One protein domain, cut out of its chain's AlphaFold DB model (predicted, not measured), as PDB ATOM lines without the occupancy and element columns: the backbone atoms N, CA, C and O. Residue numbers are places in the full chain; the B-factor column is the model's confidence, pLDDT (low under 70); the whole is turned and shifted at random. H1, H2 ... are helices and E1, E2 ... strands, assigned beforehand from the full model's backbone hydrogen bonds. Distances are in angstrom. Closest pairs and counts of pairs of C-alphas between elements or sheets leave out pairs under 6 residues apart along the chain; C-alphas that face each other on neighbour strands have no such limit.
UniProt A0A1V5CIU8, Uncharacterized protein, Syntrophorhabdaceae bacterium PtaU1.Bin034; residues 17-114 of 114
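What this domain is: This is residues 17 to 114 of the 114 residues of an uncharacterized protein of Syntrophorhabdaceae bacterium PtaU1.Bin034 (UniProt A0A1V5CIU8). One twisted sheet of five strands makes a wall, and both helices are on one face: H2 crosses over it, while H1 lies beside the strand ends, near Cys 50 of E2 and Phe 55 of E3. Residues 63 to 69, in the link from E3 to E4, stick out. The printed part has 98 residues with two named helices and five named strands, in the order H1, E1 to E5, H2; the sheet runs E1 E2 E3 E4 E5, antiparallel throughout. The class is mixed; the whole is compact, with a radius of gyration of the C-alphas of 13.0 A and spans of 37 by 28 by 23 A.

How they stand to each other: Start at the meander, each strand the antiparallel neighbour of the one before: E1, residues 36 to 41; E2, 44 to 50; E3, 55 to 59; E4, 73 to 78; E5, 83 to 85. Each successive pair is a hairpin; look for N 39 and O 46 at 2.9 A, N 47 and O 58 at 2.8 A, N 57 and O 76 at 2.8 A, and N 77 and O 84 at 2.8 A. H1, residues 17 to 29, and H2, residues 99 to 108, are on the same face of the sheet: two layers, helices on one face of a sheet. H2 has a height over the sheet of 9.7 A and is only just over E4, with 3 C-alphas falling on it; it runs across the strands, at 75 degrees to E4 on the local plane. H1 is over none; its height is 4.5 A, only just above the sheet's level. H1, with residues 22 to 26 alone, touches H2, the closest C-alphas being those of Ile 26 and Ala 107 at 5.9 A; they run the same way at a shallow tilt of 20 degrees. In H1 and H2 every O i to N i+4 pair is within hydrogen-bond range.

Where its parts are: Find C-alpha 44 at (11.310, 10.985, 41.722); from there E2 runs 19.2 A to C-alpha 50. H1 begins at C-alpha 17 at (17.791, 36.494, 34.857) and is 18.1 A long; H2, 14.3 A long, ends at C-alpha 108 at (18.234, 23.610, 51.692).

The domain as a whole: The C-alphas farthest apart are those of Asn 18 and Gly 65, 38.8 A. The links E3 to E4 and E5 to H2 are long; the printed part has no cut. Look for pLDDT under 70 in residues 62 to 72 and 87 to 95.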
ATOM      1  N   ALA A  17      16.421  36.170  34.471       91.50
ATOM      2  CA  ALA A  17      17.791  36.494  34.857       91.50
ATOM      3  C   ALA A  17      18.025  36.445  36.379       91.50
ATOM      4  O   ALA A  17      19.037  35.903  36.818       91.50
ATOM      5  N   ASN A  18      17.095  36.965  37.190       93.88
ATOM      6  CA  ASN A  18      17.224  36.927  38.652       93.88
ATOM      7  C   ASN A  18      17.106  35.495  39.186       93.88
ATOM      8  O   ASN A  18      17.849  35.115  40.085       93.88
ATOM      9  N   VAL A  19      16.191  34.700  38.623       94.94
ATOM     10  CA  VAL A  19      16.033  33.279  38.965       94.94
ATOM     11  C   VAL A  19      17.307  32.501  38.637       94.94
ATOM     12  O   VAL A  19      17.813  31.762  39.480       94.94
ATOM     13  N   LEU A  20      17.852  32.695  37.434       96.69
ATOM     14  CA  LEU A  20      19.091  32.049  37.021       96.69
ATOM     15  C   LEU A  20      20.253  32.452  37.931       96.69
ATOM     16  O   LEU A  20      21.011  31.596  38.369       96.69
ATOM     17  N   GLN A  21      20.378  33.739  38.263       96.94
ATOM     18  CA  GLN A  21      21.429  34.220  39.159       96.94
ATOM     19  C   GLN A  21      21.338  33.587  40.557       96.94
ATOM     20  O   GLN A  21      22.368  33.289  41.167       96.94
ATOM     21  N   GLU A  22      20.126  33.361  41.065       97.06
ATOM     22  CA  GLU A  22      19.896  32.685  42.344       97.06
ATOM     23  C   GLU A  22      20.337  31.214  42.280       97.06
ATOM     24  O   GLU A  22      21.097  30.767  43.138       97.06
ATOM     25  N   LEU A  23      19.965  30.492  41.217       97.44
ATOM     26  CA  LEU A  23      20.414  29.115  40.970       97.44
ATOM     27  C   LEU A  23      21.938  29.018  40.843       97.44
ATOM     28  O   LEU A  23      22.554  28.174  41.495       97.44
ATOM     29  N   VAL A  24      22.552  29.919  40.074       97.94
ATOM     30  CA  VAL A  24      24.012  30.013  39.928       97.94
ATOM     31  C   VAL A  24      24.670  30.218  41.285       97.94
ATOM     32  O   VAL A  24      25.637  29.532  41.596       97.94
ATOM     33  N   SER A  25      24.132  31.113  42.116       98.06
ATOM     34  CA  SER A  25      24.682  31.387  43.448       98.06
ATOM     35  C   SER A  25      24.596  30.160  44.362       98.06
ATOM     36  O   SER A  25      25.545  29.862  45.085       98.06
ATOM     37  N   ILE A  26      23.488  29.412  44.303       97.94
ATOM     38  CA  ILE A  26      23.325  28.160  45.053       97.94
ATOM     39  C   ILE A  26      24.363  27.130  44.592       97.94
ATOM     40  O   ILE A  26      25.093  26.596  45.427       97.94
ATOM     41  N   PHE A  27      24.471  26.876  43.285       97.94
ATOM     42  CA  PHE A  27      25.418  25.898  42.744       97.94
ATOM     43  C   PHE A  27      26.877  26.291  43.004       97.94
ATOM     44  O   PHE A  27      27.677  25.427  43.360       97.94
ATOM     45  N   ASP A  28      27.225  27.572  42.885       97.69
ATOM     46  CA  ASP A  28      28.573  28.081  43.160       97.69
ATOM     47  C   ASP A  28      28.947  27.876  44.631       97.69
ATOM     48  O   ASP A  28      29.980  27.284  44.939       97.69
ATOM     49  N   SER A  29      28.042  28.246  45.549       97.62
ATOM     50  CA  SER A  29      28.264  28.110  46.996       97.62
ATOM     51  C   SER A  29      28.497  26.667  47.456       97.62
ATOM     52  O   SER A  29      29.089  26.437  48.509       97.62
ATOM     53  N   LYS A  30      28.042  25.694  46.660       96.31
ATOM     54  CA  LYS A  30      28.162  24.258  46.939       96.31
ATOM     55  C   LYS A  30      29.218  23.564  46.077       96.31
ATOM     56  O   LYS A  30      29.449  22.371  46.250       96.31
ATOM     57  N   GLY A  31      29.884  24.300  45.183       96.81
ATOM     58  CA  GLY A  31      30.899  23.762  44.280       96.81
ATOM     59  C   GLY A  31      30.333  22.818  43.217       96.81
ATOM     60  O   GLY A  31      31.020  21.881  42.817       96.81
ATOM     61  N   TRP A  32      29.087  23.029  42.787       97.38
ATOM     62  CA  TRP A  32      28.365  22.184  41.823       97.38
ATOM     63  C   TRP A  32      28.246  22.796  40.426       97.38
ATOM     64  O   TRP A  32      27.692  22.154  39.535       97.38
ATOM     65  N   LEU A  33      28.721  24.028  40.219       97.19
ATOM     66  CA  LEU A  33      28.687  24.645  38.892       97.19
ATOM     67  C   LEU A  33      29.371  23.765  37.848       97.19
ATOM     68  O   LEU A  33      30.384  23.115  38.122       97.19
ATOM     69  N   ASP A  34      28.783  23.770  36.654       97.00
ATOM     70  CA  ASP A  34      29.229  23.023  35.483       97.00
ATOM     71  C   ASP A  34      29.325  21.498  35.723       97.00
ATOM     72  O   ASP A  34      30.030  20.785  35.005       97.00
ATOM     73  N   GLN A  35      28.581  20.973  36.708       95.19
ATOM     74  CA  GLN A  35      28.469  19.544  37.010       95.19
ATOM     75  C   GLN A  35      27.019  19.062  36.908       95.19
ATOM     76  O   GLN A  35      26.083  19.716  37.371       95.19
ATOM     77  N   GLU A  36      26.830  17.882  36.309       94.25
ATOM     78  CA  GLU A  36      25.549  17.170  36.342       94.25
ATOM     79  C   GLU A  36      25.432  16.436  37.683       94.25
ATOM     80  O   GLU A  36      26.227  15.543  37.981       94.25
ATOM     81  N   LEU A  37      24.412  16.773  38.470       95.06
ATOM     82  CA  LEU A  37      24.032  16.024  39.661       95.06
ATOM     83  C   LEU A  37      22.867  15.099  39.334       95.06
ATOM     84  O   LEU A  37      21.892  15.489  38.686       95.06
ATOM     85  N   ARG A  38      22.937  13.876  39.846       94.00
ATOM     86  CA  ARG A  38      21.801  12.960  39.871       94.00
ATOM     87  C   ARG A  38      21.244  12.941  41.273       94.00
ATOM     88  O   ARG A  38      21.973  12.676  42.224       94.00
ATOM     89  N   ILE A  39      19.964  13.261  41.394       94.69
ATOM     90  CA  ILE A  39      19.317  13.416  42.692       94.69
ATOM     91  C   ILE A  39      17.981  12.687  42.739       94.69
ATOM     92  O   ILE A  39      17.353  12.433  41.709       94.69
ATOM     93  N   ARG A  40      17.520  12.383  43.947       93.56
ATOM     94  CA  ARG A  40      16.158  11.966  44.250       93.56
ATOM     95  C   ARG A  40      15.490  13.038  45.106       93.56
ATOM     96  O   ARG A  40      16.000  13.392  46.165       93.56
ATOM     97  N   TYR A  41      14.337  13.523  44.656       92.31
ATOM     98  CA  TYR A  41      13.524  14.525  45.346       92.31
ATOM     99  C   TYR A  41      12.041  14.170  45.197       92.31
ATOM    100  O   TYR A  41      11.608  13.747  44.127       92.31
ATOM    101  N   ARG A  42      11.268  14.261  46.289       90.00
ATOM    102  CA  ARG A  42       9.837  13.875  46.340       90.00
ATOM    103  C   ARG A  42       9.527  12.499  45.715       90.00
ATOM    104  O   ARG A  42       8.483  12.297  45.105       90.00
ATOM    105  N   GLY A  43      10.442  11.540  45.869       87.12
ATOM    106  CA  GLY A  43      10.291  10.170  45.360       87.12
ATOM    107  C   GLY A  43      10.594   9.982  43.868       87.12
ATOM    108  O   GLY A  43      10.611   8.842  43.410       87.12
ATOM    109  N   ALA A  44      10.889  11.047  43.120       87.38
ATOM    110  CA  ALA A  44      11.310  10.985  41.722       87.38
ATOM    111  C   ALA A  44      12.817  11.244  41.581       87.38
ATOM    112  O   ALA A  44      13.449  11.831  42.460       87.38
ATOM    113  N   ARG A  45      13.409  10.769  40.480       89.88
ATOM    114  CA  ARG A  45      14.836  10.941  40.175       89.88
ATOM    115  C   ARG A  45      15.029  11.997  39.102       89.88
ATOM    116  O   ARG A  45      14.311  11.997  38.104       89.88
ATOM    117  N   TYR A  46      16.052  12.819  39.266       91.56
ATOM    118  CA  TYR A  46      16.336  13.940  38.388       91.56
ATOM    119  C   TYR A  46      17.816  14.015  38.037       91.56
ATOM    120  O   TYR A  46      18.678  13.642  38.833       91.56
ATOM    121  N   ARG A  47      18.097  14.521  36.838       93.25
ATOM    122  CA  ARG A  47      19.389  15.107  36.483       93.25
ATOM    123  C   ARG A  47      19.239  16.608  36.571       93.25
ATOM    124  O   ARG A  47      18.347  17.147  35.919       93.25
ATOM    125  N   VAL A  48      20.088  17.253  37.353       95.31
ATOM    126  CA  VAL A  48      20.125  18.708  37.475       95.31
ATOM    127  C   VAL A  48      21.513  19.218  37.131       95.31
ATOM    128  O   VAL A  48      22.515  18.574  37.432       95.31
ATOM    129  N   PHE A  49      21.570  20.372  36.491       96.56
ATOM    130  CA  PHE A  49      22.808  21.028  36.102       96.56
ATOM    131  C   PHE A  49      22.599  22.532  36.130       96.56
ATOM    132  O   PHE A  49      21.516  23.022  35.800       96.56
ATOM    133  N   CYS A  50      23.657  23.260  36.467       97.69
ATOM    134  CA  CYS A  50      23.686  24.706  36.363       97.69
ATOM    135  C   CYS A  50      25.041  25.154  35.820       97.69
ATOM    136  O   CYS A  50      26.086  24.775  36.354       97.69
ATOM    137  N   SER A  51      25.006  26.021  34.815       97.56
ATOM    138  CA  SER A  51      26.129  26.859  34.401       97.56
ATOM    139  C   SER A  51      25.794  28.325  34.675       97.56
ATOM    140  O   SER A  51      24.712  28.657  35.157       97.56
ATOM    141  N   LYS A  52      26.700  29.236  34.314       96.31
ATOM    142  CA  LYS A  52      26.464  30.686  34.424       96.31
ATOM    143  C   LYS A  52      25.339  31.212  33.529       96.31
ATOM    144  O   LYS A  52      24.867  32.321  33.765       96.31
ATOM    145  N   ILE A  53      24.973  30.476  32.480       96.06
ATOM    146  CA  ILE A  53      24.016  30.932  31.463       96.06
ATOM    147  C   ILE A  53      22.749  30.085  31.404       96.06
ATOM    148  O   ILE A  53      21.806  30.487  30.734       96.06
ATOM    149  N   GLU A  54      22.703  28.942  32.085       95.81
ATOM    150  CA  GLU A  54      21.515  28.098  32.085       95.81
ATOM    151  C   GLU A  54      21.432  27.187  33.306       95.81
ATOM    152  O   GLU A  54      22.443  26.795  33.892       95.81
ATOM    153  N   PHE A  55      20.208  26.799  33.631       96.62
ATOM    154  CA  PHE A  55      19.900  25.702  34.532       96.62
ATOM    155  C   PHE A  55      18.943  24.742  33.841       96.62
ATOM    156  O   PHE A  55      18.018  25.177  33.152       96.62
ATOM    157  N   PHE A  56      19.120  23.446  34.073       94.00
ATOM    158  CA  PHE A  56      18.152  22.450  33.644       94.00
ATOM    159  C   PHE A  56      17.959  21.348  34.678       94.00
ATOM    160  O   PHE A  56      18.900  20.888  35.324       94.00
ATOM    161  N   ALA A  57      16.715  20.892  34.771       92.69
ATOM    162  CA  ALA A  57      16.277  19.725  35.504       92.69
ATOM    163  C   ALA A  57      15.505  18.804  34.552       92.69
ATOM    164  O   ALA A  57      14.532  19.211  33.911       92.69
ATOM    165  N   TYR A  58      15.928  17.545  34.484       89.69
ATOM    166  CA  TYR A  58      15.299  16.493  33.690       89.69
ATOM    167  C   TYR A  58      14.890  15.332  34.584       89.69
ATOM    168  O   TYR A  58      15.697  14.852  35.382       89.69
ATOM    169  N   ARG A  59      13.675  14.810  34.409       87.69
ATOM    170  CA  ARG A  59      13.213  13.621  35.134       87.69
ATOM    171  C   ARG A  59      13.798  12.344  34.545       87.69
ATOM    172  O   ARG A  59      13.523  11.999  33.403       87.69
ATOM    173  N   ILE A  60      14.558  11.587  35.328       86.00
ATOM    174  CA  ILE A  60      15.120  10.304  34.894       86.00
ATOM    175  C   ILE A  60      13.993   9.267  34.798       86.00
ATOM    176  O   ILE A  60      13.333   8.965  35.791       86.00
ATOM    177  N   ASN A  61      13.795   8.698  33.606       75.12
ATOM    178  CA  ASN A  61      12.842   7.611  33.392       75.12
ATOM    179  C   ASN A  61      13.347   6.308  34.032       75.12
ATOM    180  O   ASN A  61      14.475   5.888  33.779       75.12
ATOM    181  N   GLU A  62      12.496   5.649  34.821       66.62
ATOM    182  CA  GLU A  62      12.793   4.343  35.438       66.62
ATOM    183  C   GLU A  62      12.277   3.149  34.613       66.62
ATOM    184  O   GLU A  62      12.615   2.002  34.902       66.62
ATOM    185  N   SER A  63      11.470   3.390  33.573       62.00
ATOM    186  CA  SER A  63      10.854   2.324  32.778       62.00
ATOM    187  C   SER A  63      11.886   1.537  31.958       62.00
ATOM    188  O   SER A  63      12.554   2.090  31.080       62.00
ATOM    189  N   CYS A  64      11.953   0.220  32.184       48.97
ATOM    190  CA  CYS A  64      12.664  -0.734  31.329       48.97
ATOM    191  C   CYS A  64      12.022  -0.759  29.930       48.97
ATOM    192  O   CYS A  64      11.041  -1.461  29.706       48.97
ATOM    193  N   GLY A  65      12.541   0.032  28.993       55.25
ATOM    194  CA  GLY A  65      12.036   0.081  27.615       55.25
ATOM    195  C   GLY A  65      12.385   1.356  26.851       55.25
ATOM    196  O   GLY A  65      12.277   1.378  25.630       55.25
ATOM    197  N   VAL A  66      12.834   2.405  27.546       57.53
ATOM    198  CA  VAL A  66      13.334   3.630  26.908       57.53
ATOM    199  C   VAL A  66      14.829   3.471  26.636       57.53
ATOM    200  O   VAL A  66      15.581   3.082  27.530       57.53
ATOM    201  N   SER A  67      15.260   3.743  25.402       50.28
ATOM    202  CA  SER A  67      16.663   3.598  25.004       50.28
ATOM    203  C   SER A  67      17.595   4.405  25.923       50.28
ATOM    204  O   SER A  67      17.341   5.593  26.153       50.28
ATOM    205  N   PRO A  68      18.692   3.804  26.422       44.72
ATOM    206  CA  PRO A  68      19.697   4.536  27.178       44.72
ATOM    207  C   PRO A  68      20.281   5.646  26.298       44.72
ATOM    208  O   PRO A  68      20.811   5.372  25.227       44.72
ATOM    209  N   GLY A  69      20.156   6.902  26.735       49.97
ATOM    210  CA  GLY A  69      20.675   8.070  26.013       49.97
ATOM    211  C   GLY A  69      19.641   9.153  25.717       49.97
ATOM    212  O   GLY A  69      20.035  10.282  25.442       49.97
ATOM    213  N   MET A  70      18.342   8.865  25.841       53.94
ATOM    214  CA  MET A  70      17.345   9.937  25.891       53.94
ATOM    215  C   MET A  70      17.473  10.648  27.245       53.94
ATOM    216  O   MET A  70      17.335   9.978  28.279       53.94
ATOM    217  N   PRO A  71      17.754  11.967  27.284       58.06
ATOM    218  CA  PRO A  71      17.568  12.719  28.510       58.06
ATOM    219  C   PRO A  71      16.115  12.533  28.947       58.06
ATOM    220  O   PRO A  71      15.226  12.225  28.151       58.06
ATOM    221  N   GLY A  72      15.901  12.644  30.247       66.38
ATOM    222  CA  GLY A  72      14.570  12.637  30.820       66.38
ATOM    223  C   GLY A  72      13.594  13.606  30.153       66.38
ATOM    224  O   GLY A  72      13.962  14.402  29.293       66.38
ATOM    225  N   TRP A  73      12.346  13.613  30.608       76.62
ATOM    226  CA  TRP A  73      11.451  14.719  30.265       76.62
ATOM    227  C   TRP A  73      11.973  16.016  30.919       76.62
ATOM    228  O   TRP A  73      12.312  15.965  32.110       76.62
ATOM    229  N   PRO A  74      12.120  17.143  30.187       82.25
ATOM    230  CA  PRO A  74      12.497  18.418  30.795       82.25
ATOM    231  C   PRO A  74      11.399  18.848  31.762       82.25
ATOM    232  O   PRO A  74      10.252  18.997  31.357       82.25
ATOM    233  N   VAL A  75      11.753  19.047  33.029       87.69
ATOM    234  CA  VAL A  75      10.793  19.486  34.057       87.69
ATOM    235  C   VAL A  75      10.966  20.957  34.404       87.69
ATOM    236  O   VAL A  75       9.989  21.636  34.710       87.69
ATOM    237  N   CYS A  76      12.192  21.474  34.325       90.94
ATOM    238  CA  CYS A  76      12.470  22.894  34.486       90.94
ATOM    239  C   CYS A  76      13.730  23.272  33.712       90.94
ATOM    240  O   CYS A  76      14.747  22.587  33.808       90.94
ATOM    241  N   VAL A  77      13.669  24.355  32.946       92.38
ATOM    242  CA  VAL A  77      14.804  24.931  32.231       92.38
ATOM    243  C   VAL A  77      14.763  26.443  32.395       92.38
ATOM    244  O   VAL A  77      13.717  27.071  32.234       92.38
ATOM    245  N   VAL A  78      15.900  27.037  32.735       93.88
ATOM    246  CA  VAL A  78      16.026  28.479  32.940       93.88
ATOM    247  C   VAL A  78      17.180  28.998  32.103       93.88
ATOM    248  O   VAL A  78      18.320  28.581  32.288       93.88
ATOM    249  N   TRP A  79      16.873  29.956  31.238       94.19
ATOM    250  CA  TRP A  79      17.820  30.777  30.491       94.19
ATOM    251  C   TRP A  79      17.720  32.239  30.957       94.19
ATOM    252  O   TRP A  79      16.798  32.592  31.700       94.19
ATOM    253  N   PRO A  80      18.638  33.135  30.551       92.38
ATOM    254  CA  PRO A  80      18.630  34.519  31.020       92.38
ATOM    255  C   PRO A  80      17.354  35.278  30.630       92.38
ATOM    256  O   PRO A  80      16.930  36.192  31.337       92.38
ATOM    257  N   ASP A  81      16.708  34.888  29.536       92.31
ATOM    258  CA  ASP A  81      15.539  35.531  28.935       92.31
ATOM    259  C   ASP A  81      14.231  34.743  29.109       92.31
ATOM    260  O   ASP A  81      13.156  35.298  28.874       92.31
ATOM    261  N   GLN A  82      14.294  33.487  29.563       90.31
ATOM    262  CA  GLN A  82      13.122  32.622  29.662       90.31
ATOM    263  C   GLN A  82      13.201  31.632  30.831       90.31
ATOM    264  O   GLN A  82      14.246  31.056  31.118       90.31
ATOM    265  N   VAL A  83      12.055  31.389  31.472       89.25
ATOM    266  CA  VAL A  83      11.834  30.245  32.367       89.25
ATOM    267  C   VAL A  83      10.823  29.323  31.699       89.25
ATOM    268  O   VAL A  83       9.779  29.776  31.230       89.25
ATOM    269  N   PHE A  84      11.141  28.038  31.659       86.50
ATOM    270  CA  PHE A  84      10.233  26.960  31.309       86.50
ATOM    271  C   PHE A  84      10.130  26.034  32.520       86.50
ATOM    272  O   PHE A  84      11.144  25.514  32.980       86.50
ATOM    273  N   ASP A  85       8.932  25.810  33.045       81.31
ATOM    274  CA  ASP A  85       8.692  24.716  33.979       81.31
ATOM    275  C   ASP A  85       7.378  24.002  33.650       81.31
ATOM    276  O   ASP A  85       6.450  24.581  33.085       81.31
ATOM    277  N   ASP A  86       7.340  22.704  33.941       72.00
ATOM    278  CA  ASP A  86       6.198  21.836  33.632       72.00
ATOM    279  C   ASP A  86       5.099  21.924  34.712       72.00
ATOM    280  O   ASP A  86       4.132  21.162  34.699       72.00
ATOM    281  N   SER A  87       5.215  22.871  35.656       63.50
ATOM    282  CA  SER A  87       4.227  23.037  36.730       63.50
ATOM    283  C   SER A  87       2.855  23.476  36.199       63.50
ATOM    284  O   SER A  87       1.835  23.212  36.836       63.50
ATOM    285  N   GLU A  88       2.817  24.075  35.002       51.34
ATOM    286  CA  GLU A  88       1.589  24.558  34.358       51.34
ATOM    287  C   GLU A  88       1.140  23.739  33.130       51.34
ATOM    288  O   GLU A  88       0.005  23.911  32.679       51.34
ATOM    289  N   MET A  89       1.975  22.854  32.564       49.38
ATOM    290  CA  MET A  89       1.681  22.211  31.266       49.38
ATOM    291  C   MET A  89       1.101  20.794  31.363       49.38
ATOM    292  O   MET A  89       0.440  20.333  30.425       49.38
ATOM    293  N   CYS A  90       1.259  20.102  32.490       44.41
ATOM    294  CA  CYS A  90       0.726  18.752  32.640       44.41
ATOM    295  C   CYS A  90      -0.746  18.735  33.091       44.41
ATOM    296  O   CYS A  90      -1.062  18.750  34.279       44.41
ATOM    297  N   ALA A  91      -1.662  18.533  32.133       41.88
ATOM    298  CA  ALA A  91      -3.071  18.177  32.380       41.88
ATOM    299  C   ALA A  91      -3.259  16.853  33.164       41.88
ATOM    300  O   ALA A  91      -4.375  16.505  33.550       41.88
ATOM    301  N   PHE A  92      -2.171  16.119  33.419       43.62
ATOM    302  CA  PHE A  92      -2.139  14.863  34.162       43.62
ATOM    303  C   PHE A  92      -1.330  14.999  35.452       43.62
ATOM    304  O   PHE A  92      -0.295  14.361  35.576       43.62
ATOM    305  N   GLY A  93      -1.786  15.823  36.403       47.62
ATOM    306  CA  GLY A  93      -1.394  15.751  37.823       47.62
ATOM    307  C   GLY A  93       0.098  15.549  38.112       47.62
ATOM    308  O   GLY A  93       0.442  14.846  39.065       47.62
ATOM    309  N   ALA A  94       0.983  16.086  37.272       55.03
ATOM    310  CA  ALA A  94       2.404  15.864  37.424       55.03
ATOM    311  C   ALA A  94       2.847  16.722  38.609       55.03
ATOM    312  O   ALA A  94       2.869  17.945  38.527       55.03
ATOM    313  N   ASN A  95       3.152  16.077  39.738       69.25
ATOM    314  CA  ASN A  95       3.698  16.710  40.944       69.25
ATOM    315  C   ASN A  95       5.153  17.183  40.729       69.25
ATOM    316  O   ASN A  95       5.983  17.065  41.635       69.25
ATOM    317  N   GLU A  96       5.491  17.638  39.520       83.00
ATOM    318  CA  GLU A  96       6.837  18.091  39.206       83.00
ATOM    319  C   GLU A  96       7.139  19.388  39.960       83.00
ATOM    320  O   GLU A  96       6.256  20.240  40.105       83.00
ATOM    321  N   PRO A  97       8.368  19.554  40.473       85.44
ATOM    322  CA  PRO A  97       8.731  20.768  41.181       85.44
ATOM    323  C   PRO A  97       8.711  21.968  40.230       85.44
ATOM    324  O   PRO A  97       9.366  21.952  39.184       85.44
ATOM    325  N   GLY A  98       7.994  23.023  40.617       88.31
ATOM    326  CA  GLY A  98       8.089  24.316  39.942       88.31
ATOM    327  C   GLY A  98       9.396  25.027  40.290       88.31
ATOM    328  O   GLY A  98      10.147  24.600  41.174       88.31
ATOM    329  N   ILE A  99       9.664  26.167  39.655       90.69
ATOM    330  CA  ILE A  99      10.927  26.889  39.866       90.69
ATOM    331  C   ILE A  99      11.222  27.235  41.339       90.69
ATOM    332  O   ILE A  99      12.359  27.134  41.801       90.69
ATOM    333  N   ASN A 100      10.194  27.591  42.115       91.00
ATOM    334  CA  ASN A 100      10.356  27.911  43.536       91.00
ATOM    335  C   ASN A 100      10.682  26.672  44.385       91.00
ATOM    336  O   ASN A 100      11.419  26.784  45.365       91.00
ATOM    337  N   ASP A 101      10.160  25.498  44.014       92.25
ATOM    338  CA  ASP A 101      10.505  24.247  44.688       92.25
ATOM    339  C   ASP A 101      11.968  23.877  44.421       92.25
ATOM    340  O   ASP A 101      12.656  23.456  45.349       92.25
ATOM    341  N   TRP A 102      12.454  24.073  43.189       94.12
ATOM    342  CA  TRP A 102      13.857  23.836  42.838       94.12
ATOM    343  C   TRP A 102      14.801  24.730  43.630       94.12
ATOM    344  O   TRP A 102      15.721  24.221  44.267       94.12
ATOM    345  N   LEU A 103      14.545  26.042  43.645       94.62
ATOM    346  CA  LEU A 103      15.337  27.000  44.419       94.62
ATOM    347  C   LEU A 103      15.449  26.577  45.886       94.62
ATOM    348  O   LEU A 103      16.550  26.514  46.431       94.62
ATOM    349  N   ARG A 104      14.317  26.230  46.506       95.06
ATOM    350  CA  ARG A 104      14.277  25.824  47.910       95.06
ATOM    351  C   ARG A 104      15.006  24.503  48.154       95.06
ATOM    352  O   ARG A 104      15.875  24.446  49.012       95.06
ATOM    353  N   CYS A 105      14.680  23.461  47.391       94.56
ATOM    354  CA  CYS A 105      15.281  22.134  47.530       94.56
ATOM    355  C   CYS A 105      16.808  22.186  47.371       94.56
ATOM    356  O   CYS A 105      17.544  21.641  48.194       94.56
ATOM    357  N   LEU A 106      17.295  22.902  46.353       96.38
ATOM    358  CA  LEU A 106      18.724  23.041  46.076       96.38
ATOM    359  C   LEU A 106      19.442  23.863  47.153       96.38
ATOM    360  O   LEU A 106      20.542  23.485  47.575       96.38
ATOM    361  N   ALA A 107      18.827  24.950  47.629       96.56
ATOM    362  CA  ALA A 107      19.366  25.771  48.710       96.56
ATOM    363  C   ALA A 107      19.446  24.986  50.029       96.56
ATOM    364  O   ALA A 107      20.526  24.895  50.620       96.56
ATOM    365  N   ASP A 108      18.349  24.341  50.427       96.38
ATOM    366  CA  ASP A 108      18.234  23.610  51.692       96.38
ATOM    367  C   ASP A 108      19.001  22.273  51.664       96.38
ATOM    368  O   ASP A 108      19.358  21.738  52.711       96.38
ATOM    369  N   GLY A 109      19.306  21.743  50.472       93.38
ATOM    370  CA  GLY A 109      19.860  20.394  50.330       93.38
ATOM    371  C   GLY A 109      18.831  19.302  50.631       93.38
ATOM    372  O   GLY A 109      19.204  18.217  51.068       93.38
ATOM    373  N   ASP A 110      17.543  19.593  50.428       95.12
ATOM    374  CA  ASP A 110      16.421  18.684  50.691       95.12
ATOM    375  C   ASP A 110      16.257  17.668  49.548       95.12
ATOM    376  O   ASP A 110      15.275  17.677  48.807       95.12
ATOM    377  N   PHE A 111      17.283  16.844  49.333       95.06
ATOM    378  CA  PHE A 111      17.320  15.781  48.331       95.06
ATOM    379  C   PHE A 111      18.421  14.763  48.655       95.06
ATOM    380  O   PHE A 111      19.307  14.999  49.472       95.06
ATOM    381  N   GLU A 112      18.391  13.623  47.971       95.75
ATOM    382  CA  GLU A 112      19.429  12.588  48.048       95.75
ATOM    383  C   GLU A 112      20.235  12.568  46.745       95.75
ATOM    384  O   GLU A 112      19.639  12.559  45.672       95.75
ATOM    385  N   VAL A 113      21.568  12.543  46.807       93.69
ATOM    386  CA  VAL A 113      22.427  12.326  45.624       93.69
ATOM    387  C   VAL A 113      22.504  10.826  45.326       93.69
ATOM    388  O   VAL A 113      22.693  10.038  46.252       93.69
ATOM    389  N   ILE A 114      22.364  10.430  44.055       91.81
ATOM    390  CA  ILE A 114      22.243   9.023  43.616       91.81
ATOM    391  C   ILE A 114      23.181   8.633  42.471       91.81
ATOM    392  O   ILE A 114      23.597   9.517  41.692       91.81
TER     393      ILE A 114